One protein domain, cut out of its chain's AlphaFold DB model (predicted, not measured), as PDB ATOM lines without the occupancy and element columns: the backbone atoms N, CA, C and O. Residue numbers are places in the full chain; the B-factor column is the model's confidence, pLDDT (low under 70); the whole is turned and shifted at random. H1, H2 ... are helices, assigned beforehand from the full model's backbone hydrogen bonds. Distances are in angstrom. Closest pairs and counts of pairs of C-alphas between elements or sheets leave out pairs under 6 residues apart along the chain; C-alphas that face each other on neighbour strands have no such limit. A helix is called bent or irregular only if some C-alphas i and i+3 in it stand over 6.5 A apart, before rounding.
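Overview. This is residues 44 to 108 of the 192 residues of an uncharacterized protein of Microbulbifer sp. A4B17 (UniProt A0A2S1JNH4). What does the model look like? It is a wide, open U of three helices: the long H2 makes the base, H1 crosses it near its first end, and H3 turns off beyond its other end on the same side as H1. The hollow between H1 and H3 is empty, and H3 sticks out on its own without touching another helix. What is it made of, and how large is it? The printed part has 65 residues with three named helices, H1, H2 and H3 in that order along the chain, and no named strand; the class is all helix. It is loose, with a radius of gyration of the C-alphas of 15.5 A, and spans 40 by 33 by 18 A.

Arrangement. How does the first helix stand to the second? H1, residues 44 to 57, touches H2, residues 63 to 85, at a steep tilt of 64 degrees, opposite ways. The closest C-alphas of the two are those of Leu 49 and Leu 69, 6.8 A apart; H1 touches with residues 46 to 50 alone, and H2 with residues 66 to 70 alone. Where is the third helix? H3, residues 93 to 108, touches no helix. It is apart from H1 and apart from H2. Are the helices' backbones well formed? In H1, H2 and H3 every O i to N i+4 pair is within hydrogen-bond range, and no helix is bent.

Along the chain. Where does the first helix begin, and how long is it? H1 begins with C-alpha 44 at (15.442, 24.444, 0.744) and measures 19.9 A from first to last C-alpha. Which helix is the longest? H2 is, with 23 residues and 33.0 A from C-alpha 63 at (19.067, 33.746, -12.575) to C-alpha 85 at (5.083, 43.083, 15.818). Where does the last helix end? H3 has 16 residues, measures 23.0 A and ends with C-alpha 108 at (-4.585, 13.785, 7.035).

Size, cuts and confidence. How far does the whole reach? The two C-alphas farthest apart are those of Ser 62 and Asn 91, at 40.2 A, and the C-alphas of Gly 44 and Asn 108 are 23.5 A apart. Which stretches stand free? Residues 74 to 79, which belong to H2, stand free, as do residues 81 to 87, of which 81 to 85 belong to H2, and residues 90 to 108, of which 93 to 108 belong to H3. Is the printed part whole, and how are its helices linked? It has no cut; the link from H1 to H2 is tight, with 5 residues, and the link from H2 to H3 is short, with 7. Where is the model's confidence low? The mean pLDDT of the printed part is 89.2, and residue 91 is the one printed residue under 70.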
ATOM      1  N   GLY A  44      16.751  25.082   0.900       91.38
ATOM      2  CA  GLY A  44      15.442  24.444   0.744       91.38
ATOM      3  C   GLY A  44      14.314  25.432   0.418       91.38
ATOM      4  O   GLY A  44      13.373  25.080  -0.294       91.38
ATOM      5  N   ARG A  45      14.405  26.685   0.887       93.12
ATOM      6  CA  ARG A  45      13.455  27.745   0.520       93.12
ATOM      7  C   ARG A  45      13.635  28.163  -0.936       93.12
ATOM      8  O   ARG A  45      12.637  28.298  -1.639       93.12
ATOM      9  N   VAL A  46      14.879  28.334  -1.382       93.88
ATOM     10  CA  VAL A  46      15.195  28.669  -2.779       93.88
ATOM     11  C   VAL A  46      14.685  27.576  -3.719       93.88
ATOM     12  O   VAL A  46      14.014  27.875  -4.707       93.88
ATOM     13  N   GLU A  47      14.897  26.306  -3.370       94.75
ATOM     14  CA  GLU A  47      14.393  25.176  -4.155       94.75
ATOM     15  C   GLU A  47      12.858  25.130  -4.175       94.75
ATOM     16  O   GLU A  47      12.239  24.873  -5.209       94.75
ATOM     17  N   HIS A  48      12.201  25.473  -3.062       94.25
ATOM     18  CA  HIS A  48      10.748  25.606  -3.053       94.25
ATOM     19  C   HIS A  48      10.260  26.693  -4.022       94.25
ATOM     20  O   HIS A  48       9.343  26.422  -4.803       94.25
ATOM     21  N   LEU A  49      10.870  27.886  -4.010       95.56
ATOM     22  CA  LEU A  49      10.532  28.985  -4.927       95.56
ATOM     23  C   LEU A  49      10.708  28.563  -6.389       95.56
ATOM     24  O   LEU A  49       9.809  28.782  -7.205       95.56
ATOM     25  N   ARG A  50      11.809  27.869  -6.696       95.94
ATOM     26  CA  ARG A  50      12.053  27.275  -8.013       95.94
ATOM     27  C   ARG A  50      10.947  26.289  -8.400       95.94
ATOM     28  O   ARG A  50      10.348  26.432  -9.462       95.94
ATOM     29  N   SER A  51      10.585  25.368  -7.506       95.88
ATOM     30  CA  SER A  51       9.529  24.380  -7.762       95.88
ATOM     31  C   SER A  51       8.160  25.025  -8.031       95.88
ATOM     32  O   SER A  51       7.380  24.533  -8.848       95.88
ATOM     33  N   VAL A  52       7.834  26.123  -7.336       95.19
ATOM     34  CA  VAL A  52       6.593  26.881  -7.548       95.19
ATOM     35  C   VAL A  52       6.611  27.529  -8.927       95.19
ATOM     36  O   VAL A  52       5.604  27.468  -9.635       95.19
ATOM     37  N   PHE A  53       7.749  28.106  -9.315       96.88
ATOM     38  CA  PHE A  53       7.927  28.697 -10.633       96.88
ATOM     39  C   PHE A  53       7.756  27.645 -11.736       96.88
ATOM     40  O   PHE A  53       6.916  27.790 -12.622       96.88
ATOM     41  N   GLU A  54       8.456  26.522 -11.636       96.75
ATOM     42  CA  GLU A  54       8.360  25.441 -12.616       96.75
ATOM     43  C   GLU A  54       6.943  24.895 -12.768       96.75
ATOM     44  O   GLU A  54       6.481  24.696 -13.889       96.75
ATOM     45  N   ARG A  55       6.201  24.707 -11.668       95.81
ATOM     46  CA  ARG A  55       4.802  24.254 -11.750       95.81
ATOM     47  C   ARG A  55       3.897  25.246 -12.476       95.81
ATOM     48  O   ARG A  55       2.923  24.823 -13.089       95.81
ATOM     49  N   LYS A  56       4.186  26.545 -12.381       95.06
ATOM     50  CA  LYS A  56       3.358  27.607 -12.963       95.06
ATOM     51  C   LYS A  56       3.720  27.916 -14.416       95.06
ATOM     52  O   LYS A  56       2.826  28.191 -15.208       95.06
ATOM     53  N   TRP A  57       5.007  27.891 -14.760       96.12
ATOM     54  CA  TRP A  57       5.511  28.289 -16.080       96.12
ATOM     55  C   TRP A  57       6.057  27.124 -16.917       96.12
ATOM     56  O   TRP A  57       6.430  27.335 -18.067       96.12
ATOM     57  N   HIS A  58       6.090  25.905 -16.368       95.81
ATOM     58  CA  HIS A  58       6.584  24.680 -17.012       95.81
ATOM     59  C   HIS A  58       8.026  24.777 -17.539       95.81
ATOM     60  O   HIS A  58       8.396  24.102 -18.498       95.81
ATOM     61  N   ARG A  59       8.853  25.617 -16.905       95.94
ATOM     62  CA  ARG A  59      10.285  25.774 -17.188       95.94
ATOM     63  C   ARG A  59      11.044  26.239 -15.948       95.94
ATOM     64  O   ARG A  59      10.439  26.811 -15.043       95.94
ATOM     65  N   TYR A  60      12.363  26.080 -15.973       94.50
ATOM     66  CA  TYR A  60      13.251  26.633 -14.952       94.50
ATOM     67  C   TYR A  60      13.293  28.176 -15.022       94.50
ATOM     68  O   TYR A  60      13.218  28.738 -16.126       94.50
ATOM     69  N   PRO A  61      13.392  28.868 -13.869       95.38
ATOM     70  CA  PRO A  61      13.618  30.310 -13.823       95.38
ATOM     71  C   PRO A  61      15.036  30.656 -14.296       95.38
ATOM     72  O   PRO A  61      15.969  29.883 -14.071       95.38
ATOM     73  N   SER A  62      15.205  31.816 -14.935       96.94
ATOM     74  CA  SER A  62      16.540  32.397 -15.136       96.94
ATOM     75  C   SER A  62      17.116  32.912 -13.813       96.94
ATOM     76  O   SER A  62      16.382  33.102 -12.844       96.94
ATOM     77  N   ASP A  63      18.416  33.212 -13.781       95.44
ATOM     78  CA  ASP A  63      19.067  33.746 -12.575       95.44
ATOM     79  C   ASP A  63      18.420  35.059 -12.099       95.44
ATOM     80  O   ASP A  63      18.132  35.217 -10.916       95.44
ATOM     81  N   SER A  64      18.093  35.961 -13.030       96.50
ATOM     82  CA  SER A  64      17.405  37.223 -12.722       96.50
ATOM     83  C   SER A  64      15.973  37.027 -12.215       96.50
ATOM     84  O   SER A  64      15.514  37.762 -11.343       96.50
ATOM     85  N   GLU A  65      15.247  36.040 -12.748       95.94
ATOM     86  CA  GLU A  65      13.906  35.698 -12.271       95.94
ATOM     87  C   GLU A  65      13.976  35.079 -10.875       95.94
ATOM     88  O   GLU A  65      13.153  35.395 -10.019       95.94
ATOM     89  N   LEU A  66      14.972  34.225 -10.625       95.81
ATOM     90  CA  LEU A  66      15.189  33.628  -9.314       95.81
ATOM     91  C   LEU A  66      15.539  34.690  -8.269       95.81
ATOM     92  O   LEU A  66      14.986  34.660  -7.173       95.81
ATOM     93  N   GLU A  67      16.393  35.651  -8.611       95.62
ATOM     94  CA  GLU A  67      16.727  36.777  -7.737       95.62
ATOM     95  C   GLU A  67      15.482  37.607  -7.388       95.62
ATOM     96  O   GLU A  67      15.237  37.887  -6.215       95.62
ATOM     97  N   GLN A  68      14.616  37.888  -8.367       96.06
ATOM     98  CA  GLN A  68      13.338  38.565  -8.114       96.06
ATOM     99  C   GLN A  68      12.392  37.744  -7.229       96.06
ATOM    100  O   GLN A  68      11.702  38.305  -6.380       96.06
ATOM    101  N   LEU A  69      12.334  36.418  -7.397       95.62
ATOM    102  CA  LEU A  69      11.547  35.553  -6.508       95.62
ATOM    103  C   LEU A  69      12.054  35.629  -5.066       95.62
ATOM    104  O   LEU A  69      11.248  35.681  -4.137       95.62
ATOM    105  N   ILE A  70      13.375  35.646  -4.885       95.50
ATOM    106  CA  ILE A  70      14.018  35.754  -3.574       95.50
ATOM    107  C   ILE A  70      13.741  37.128  -2.953       95.50
ATOM    108  O   ILE A  70      13.349  37.187  -1.789       95.50
ATOM    109  N   GLU A  71      13.879  38.220  -3.710       95.06
ATOM    110  CA  GLU A  71      13.601  39.576  -3.219       95.06
ATOM    111  C   GLU A  71      12.131  39.737  -2.803       95.06
ATOM    112  O   GLU A  71      11.832  40.277  -1.735       95.06
ATOM    113  N   ASN A  72      11.204  39.226  -3.617       94.94
ATOM    114  CA  ASN A  72       9.780  39.259  -3.297       94.94
ATOM    115  C   ASN A  72       9.479  38.467  -2.022       94.94
ATOM    116  O   ASN A  72       8.796  38.979  -1.137       94.94
ATOM    117  N   TYR A  73      10.042  37.264  -1.888       94.19
ATOM    118  CA  TYR A  73       9.901  36.463  -0.672       94.19
ATOM    119  C   TYR A  73      10.473  37.181   0.560       94.19
ATOM    120  O   TYR A  73       9.841  37.199   1.613       94.19
ATOM    121  N   LEU A  74      11.643  37.813   0.434       93.75
ATOM    122  CA  LEU A  74      12.254  38.582   1.516       93.75
ATOM    123  C   LEU A  74      11.352  39.742   1.954       93.75
ATOM    124  O   LEU A  74      11.137  39.947   3.147       93.75
ATOM    125  N   ARG A  75      10.786  40.479   0.996       93.12
ATOM    126  CA  ARG A  75       9.851  41.576   1.268       93.12
ATOM    127  C   ARG A  75       8.594  41.085   1.983       93.12
ATOM    128  O   ARG A  75       8.149  41.726   2.932       93.12
ATOM    129  N   GLU A  76       8.033  39.962   1.543       92.25
ATOM    130  CA  GLU A  76       6.884  39.329   2.196       92.25
ATOM    131  C   GLU A  76       7.207  38.931   3.641       92.25
ATOM    132  O   GLU A  76       6.419  39.218   4.539       92.25
ATOM    133  N   GLU A  77       8.375  38.334   3.888       90.94
ATOM    134  CA  GLU A  77       8.819  37.934   5.227       90.94
ATOM    135  C   GLU A  77       9.012  39.146   6.155       90.94
ATOM    136  O   GLU A  77       8.593  39.108   7.313       90.94
ATOM    137  N   ILE A  78       9.586  40.244   5.646       90.94
ATOM    138  CA  ILE A  78       9.728  41.504   6.393       90.94
ATOM    139  C   ILE A  78       8.350  42.037   6.797       90.94
ATOM    140  O   ILE A  78       8.112  42.309   7.973       90.94
ATOM    141  N   LEU A  79       7.423  42.147   5.841       90.19
ATOM    142  CA  LEU A  79       6.069  42.640   6.104       90.19
ATOM    143  C   LEU A  79       5.302  41.724   7.060       90.19
ATOM    144  O   LEU A  79       4.560  42.211   7.909       90.19
ATOM    145  N   TYR A  80       5.484  40.410   6.941       88.00
ATOM    146  CA  TYR A  80       4.865  39.433   7.828       88.00
ATOM    147  C   TYR A  80       5.323  39.617   9.276       88.00
ATOM    148  O   TYR A  80       4.491  39.675  10.182       88.00
ATOM    149  N   ARG A  81       6.633  39.756   9.506       87.06
ATOM    150  CA  ARG A  81       7.187  39.973  10.851       87.06
ATOM    151  C   ARG A  81       6.752  41.304  11.443       87.06
ATOM    152  O   ARG A  81       6.389  41.345  12.615       87.06
ATOM    153  N   GLU A  82       6.718  42.355  10.631       88.19
ATOM    154  CA  GLU A  82       6.229  43.662  11.067       88.19
ATOM    155  C   GLU A  82       4.740  43.611  11.428       88.19
ATOM    156  O   GLU A  82       4.326  44.111  12.470       88.19
ATOM    157  N   ALA A  83       3.923  42.923  10.625       86.75
ATOM    158  CA  ALA A  83       2.508  42.734  10.926       86.75
ATOM    159  C   ALA A  83       2.287  41.983  12.251       86.75
ATOM    160  O   ALA A  83       1.347  42.301  12.982       86.75
ATOM    161  N   LEU A  84       3.154  41.020  12.586       84.50
ATOM    162  CA  LEU A  84       3.143  40.360  13.894       84.50
ATOM    163  C   LEU A  84       3.560  41.311  15.022       84.50
ATOM    164  O   LEU A  84       2.897  41.330  16.055       84.50
ATOM    165  N   ALA A  85       4.615  42.109  14.829       85.00
ATOM    166  CA  ALA A  85       5.083  43.083  15.818       85.00
ATOM    167  C   ALA A  85       4.021  44.153  16.128       85.00
ATOM    168  O   ALA A  85       3.854  44.552  17.279       85.00
ATOM    169  N   LEU A  86       3.252  44.558  15.116       86.56
ATOM    170  CA  LEU A  86       2.128  45.487  15.233       86.56
ATOM    171  C   LEU A  86       0.838  44.834  15.765       86.56
ATOM    172  O   LEU A  86      -0.175  45.518  15.909       86.56
ATOM    173  N   GLY A  87       0.838  43.522  16.022       84.31
ATOM    174  CA  GLY A  87      -0.340  42.794  16.499       84.31
ATOM    175  C   GLY A  87      -1.475  42.689  15.473       84.31
ATOM    176  O   GLY A  87      -2.588  42.322  15.835       84.31
ATOM    177  N   LEU A  88      -1.221  42.960  14.185       83.38
ATOM    178  CA  LEU A  88      -2.246  42.942  13.126       83.38
ATOM    179  C   LEU A  88      -2.831  41.548  12.880       83.38
ATOM    180  O   LEU A  88      -3.877  41.405  12.255       83.38
ATOM    181  N   ALA A  89      -2.145  40.515  13.355       76.31
ATOM    182  CA  ALA A  89      -2.614  39.148  13.250       76.31
ATOM    183  C   ALA A  89      -3.706  38.831  14.297       76.31
ATOM    184  O   ALA A  89      -4.521  37.931  14.085       76.31
ATOM    185  N   GLU A  90      -3.780  39.565  15.413       71.50
ATOM    186  CA  GLU A  90      -4.773  39.313  16.458       71.50
ATOM    187  C   GLU A  90      -6.193  39.645  15.973       71.50
ATOM    188  O   GLU A  90      -6.494  40.758  15.554       71.50
ATOM    189  N   ASN A  91      -7.100  38.669  16.076       64.19
ATOM    190  CA  ASN A  91      -8.515  38.765  15.684       64.19
ATOM    191  C   ASN A  91      -8.809  38.825  14.173       64.19
ATOM    192  O   ASN A  91      -9.947  39.107  13.792       64.19
ATOM    193  N   ASP A  92      -7.854  38.472  13.307       77.00
ATOM    194  CA  ASP A  92      -8.122  38.355  11.871       77.00
ATOM    195  C   ASP A  92      -8.755  36.993  11.501       77.00
ATOM    196  O   ASP A  92      -8.339  35.910  11.931       77.00
ATOM    197  N   THR A  93      -9.753  37.041  10.618       76.19
ATOM    198  CA  THR A  93     -10.271  35.900   9.849       76.19
ATOM    199  C   THR A  93      -9.182  35.025   9.210       76.19
ATOM    200  O   THR A  93      -9.356  33.804   9.123       76.19
ATOM    201  N   VAL A  94      -8.047  35.604   8.810       77.12
ATOM    202  CA  VAL A  94      -6.901  34.894   8.227       77.12
ATOM    203  C   VAL A  94      -6.273  33.917   9.228       77.12
ATOM    204  O   VAL A  94      -6.001  32.774   8.848       77.12
ATOM    205  N   ILE A  95      -6.130  34.276  10.514       78.12
ATOM    206  CA  ILE A  95      -5.645  33.334  11.543       78.12
ATOM    207  C   ILE A  95      -6.615  32.165  11.700       78.12
ATOM    208  O   ILE A  95      -6.190  31.007  11.726       78.12
ATOM    209  N   ARG A  96      -7.926  32.435  11.747       82.69
ATOM    210  CA  ARG A  96      -8.941  31.373  11.845       82.69
ATOM    211  C   ARG A  96      -8.853  30.410  10.653       82.69
ATOM    212  O   ARG A  96      -8.983  29.196  10.815       82.69
ATOM    213  N   ARG A  97      -8.578  30.930   9.451       85.19
ATOM    214  CA  ARG A  97      -8.354  30.114   8.249       85.19
ATOM    215  C   ARG A  97      -7.083  29.265   8.352       85.19
ATOM    216  O   ARG A  97      -7.109  28.110   7.921       85.19
ATOM    217  N   LEU A  98      -5.999  29.810   8.907       85.56
ATOM    218  CA  LEU A  98      -4.742  29.087   9.115       85.56
ATOM    219  C   LEU A  98      -4.909  27.943  10.121       85.56
ATOM    220  O   LEU A  98      -4.478  26.828   9.836       85.56
ATOM    221  N   GLN A  99      -5.600  28.190  11.238       85.06
ATOM    222  CA  GLN A  99      -5.937  27.163  12.229       85.06
ATOM    223  C   GLN A  99      -6.690  25.995  11.589       85.06
ATOM    224  O   GLN A  99      -6.278  24.845  11.720       85.06
ATOM    225  N   MET A 100      -7.732  26.288  10.808       87.38
ATOM    226  CA  MET A 100      -8.489  25.246  10.114       87.38
ATOM    227  C   MET A 100      -7.629  24.476   9.100       87.38
ATOM    228  O   MET A 100      -7.784  23.269   8.939       87.38
ATOM    229  N   LYS A 101      -6.701  25.149   8.404       89.00
ATOM    230  CA  LYS A 101      -5.788  24.479   7.465       89.00
ATOM    231  C   LYS A 101      -4.826  23.535   8.195       89.00
ATOM    232  O   LYS A 101      -4.623  22.422   7.724       89.00
ATOM    233  N   MET A 102      -4.295  23.950   9.347       87.81
ATOM    234  CA  MET A 102      -3.457  23.102  10.203       87.81
ATOM    235  C   MET A 102      -4.226  21.893  10.740       87.81
ATOM    236  O   MET A 102      -3.708  20.780  10.705       87.81
ATOM    237  N   GLU A 103      -5.473  22.087  11.171       87.38
ATOM    238  CA  GLU A 103      -6.335  20.998  11.634       87.38
ATOM    239  C   GLU A 103      -6.570  19.951  10.533       87.38
ATOM    240  O   GLU A 103      -6.457  18.751  10.780       87.38
ATOM    241  N   LEU A 104      -6.824  20.394   9.297       86.44
ATOM    242  CA  LEU A 104      -6.957  19.499   8.143       86.44
ATOM    243  C   LEU A 104      -5.666  18.724   7.860       86.44
ATOM    244  O   LEU A 104      -5.712  17.519   7.624       86.44
ATOM    245  N   THR A 105      -4.508  19.384   7.907       86.12
ATOM    246  CA  THR A 105      -3.217  18.714   7.715       86.12
ATOM    247  C   THR A 105      -2.962  17.672   8.803       86.12
ATOM    248  O   THR A 105      -2.588  16.548   8.478       86.12
ATOM    249  N   ALA A 106      -3.212  18.002  10.071       83.12
ATOM    250  CA  ALA A 106      -3.040  17.074  11.185       83.12
ATOM    251  C   ALA A 106      -3.939  15.831  11.056       83.12
ATOM    252  O   ALA A 106      -3.466  14.714  11.265       83.12
ATOM    253  N   ARG A 107      -5.204  16.006  10.645       77.69
ATOM    254  CA  ARG A 107      -6.125  14.890  10.361       77.69
ATOM    255  C   ARG A 107      -5.598  13.981   9.252       77.69
ATOM    256  O   ARG A 107      -5.541  12.773   9.436       77.69
ATOM    257  N   ASN A 108      -5.124  14.562   8.151       70.00
ATOM    258  CA  ASN A 108      -4.585  13.785   7.035       70.00
ATOM    259  C   ASN A 108      -3.349  12.964   7.429       70.00
ATOM    260  O   ASN A 108      -3.166  11.869   6.910       70.00
TER     261      ASN A 108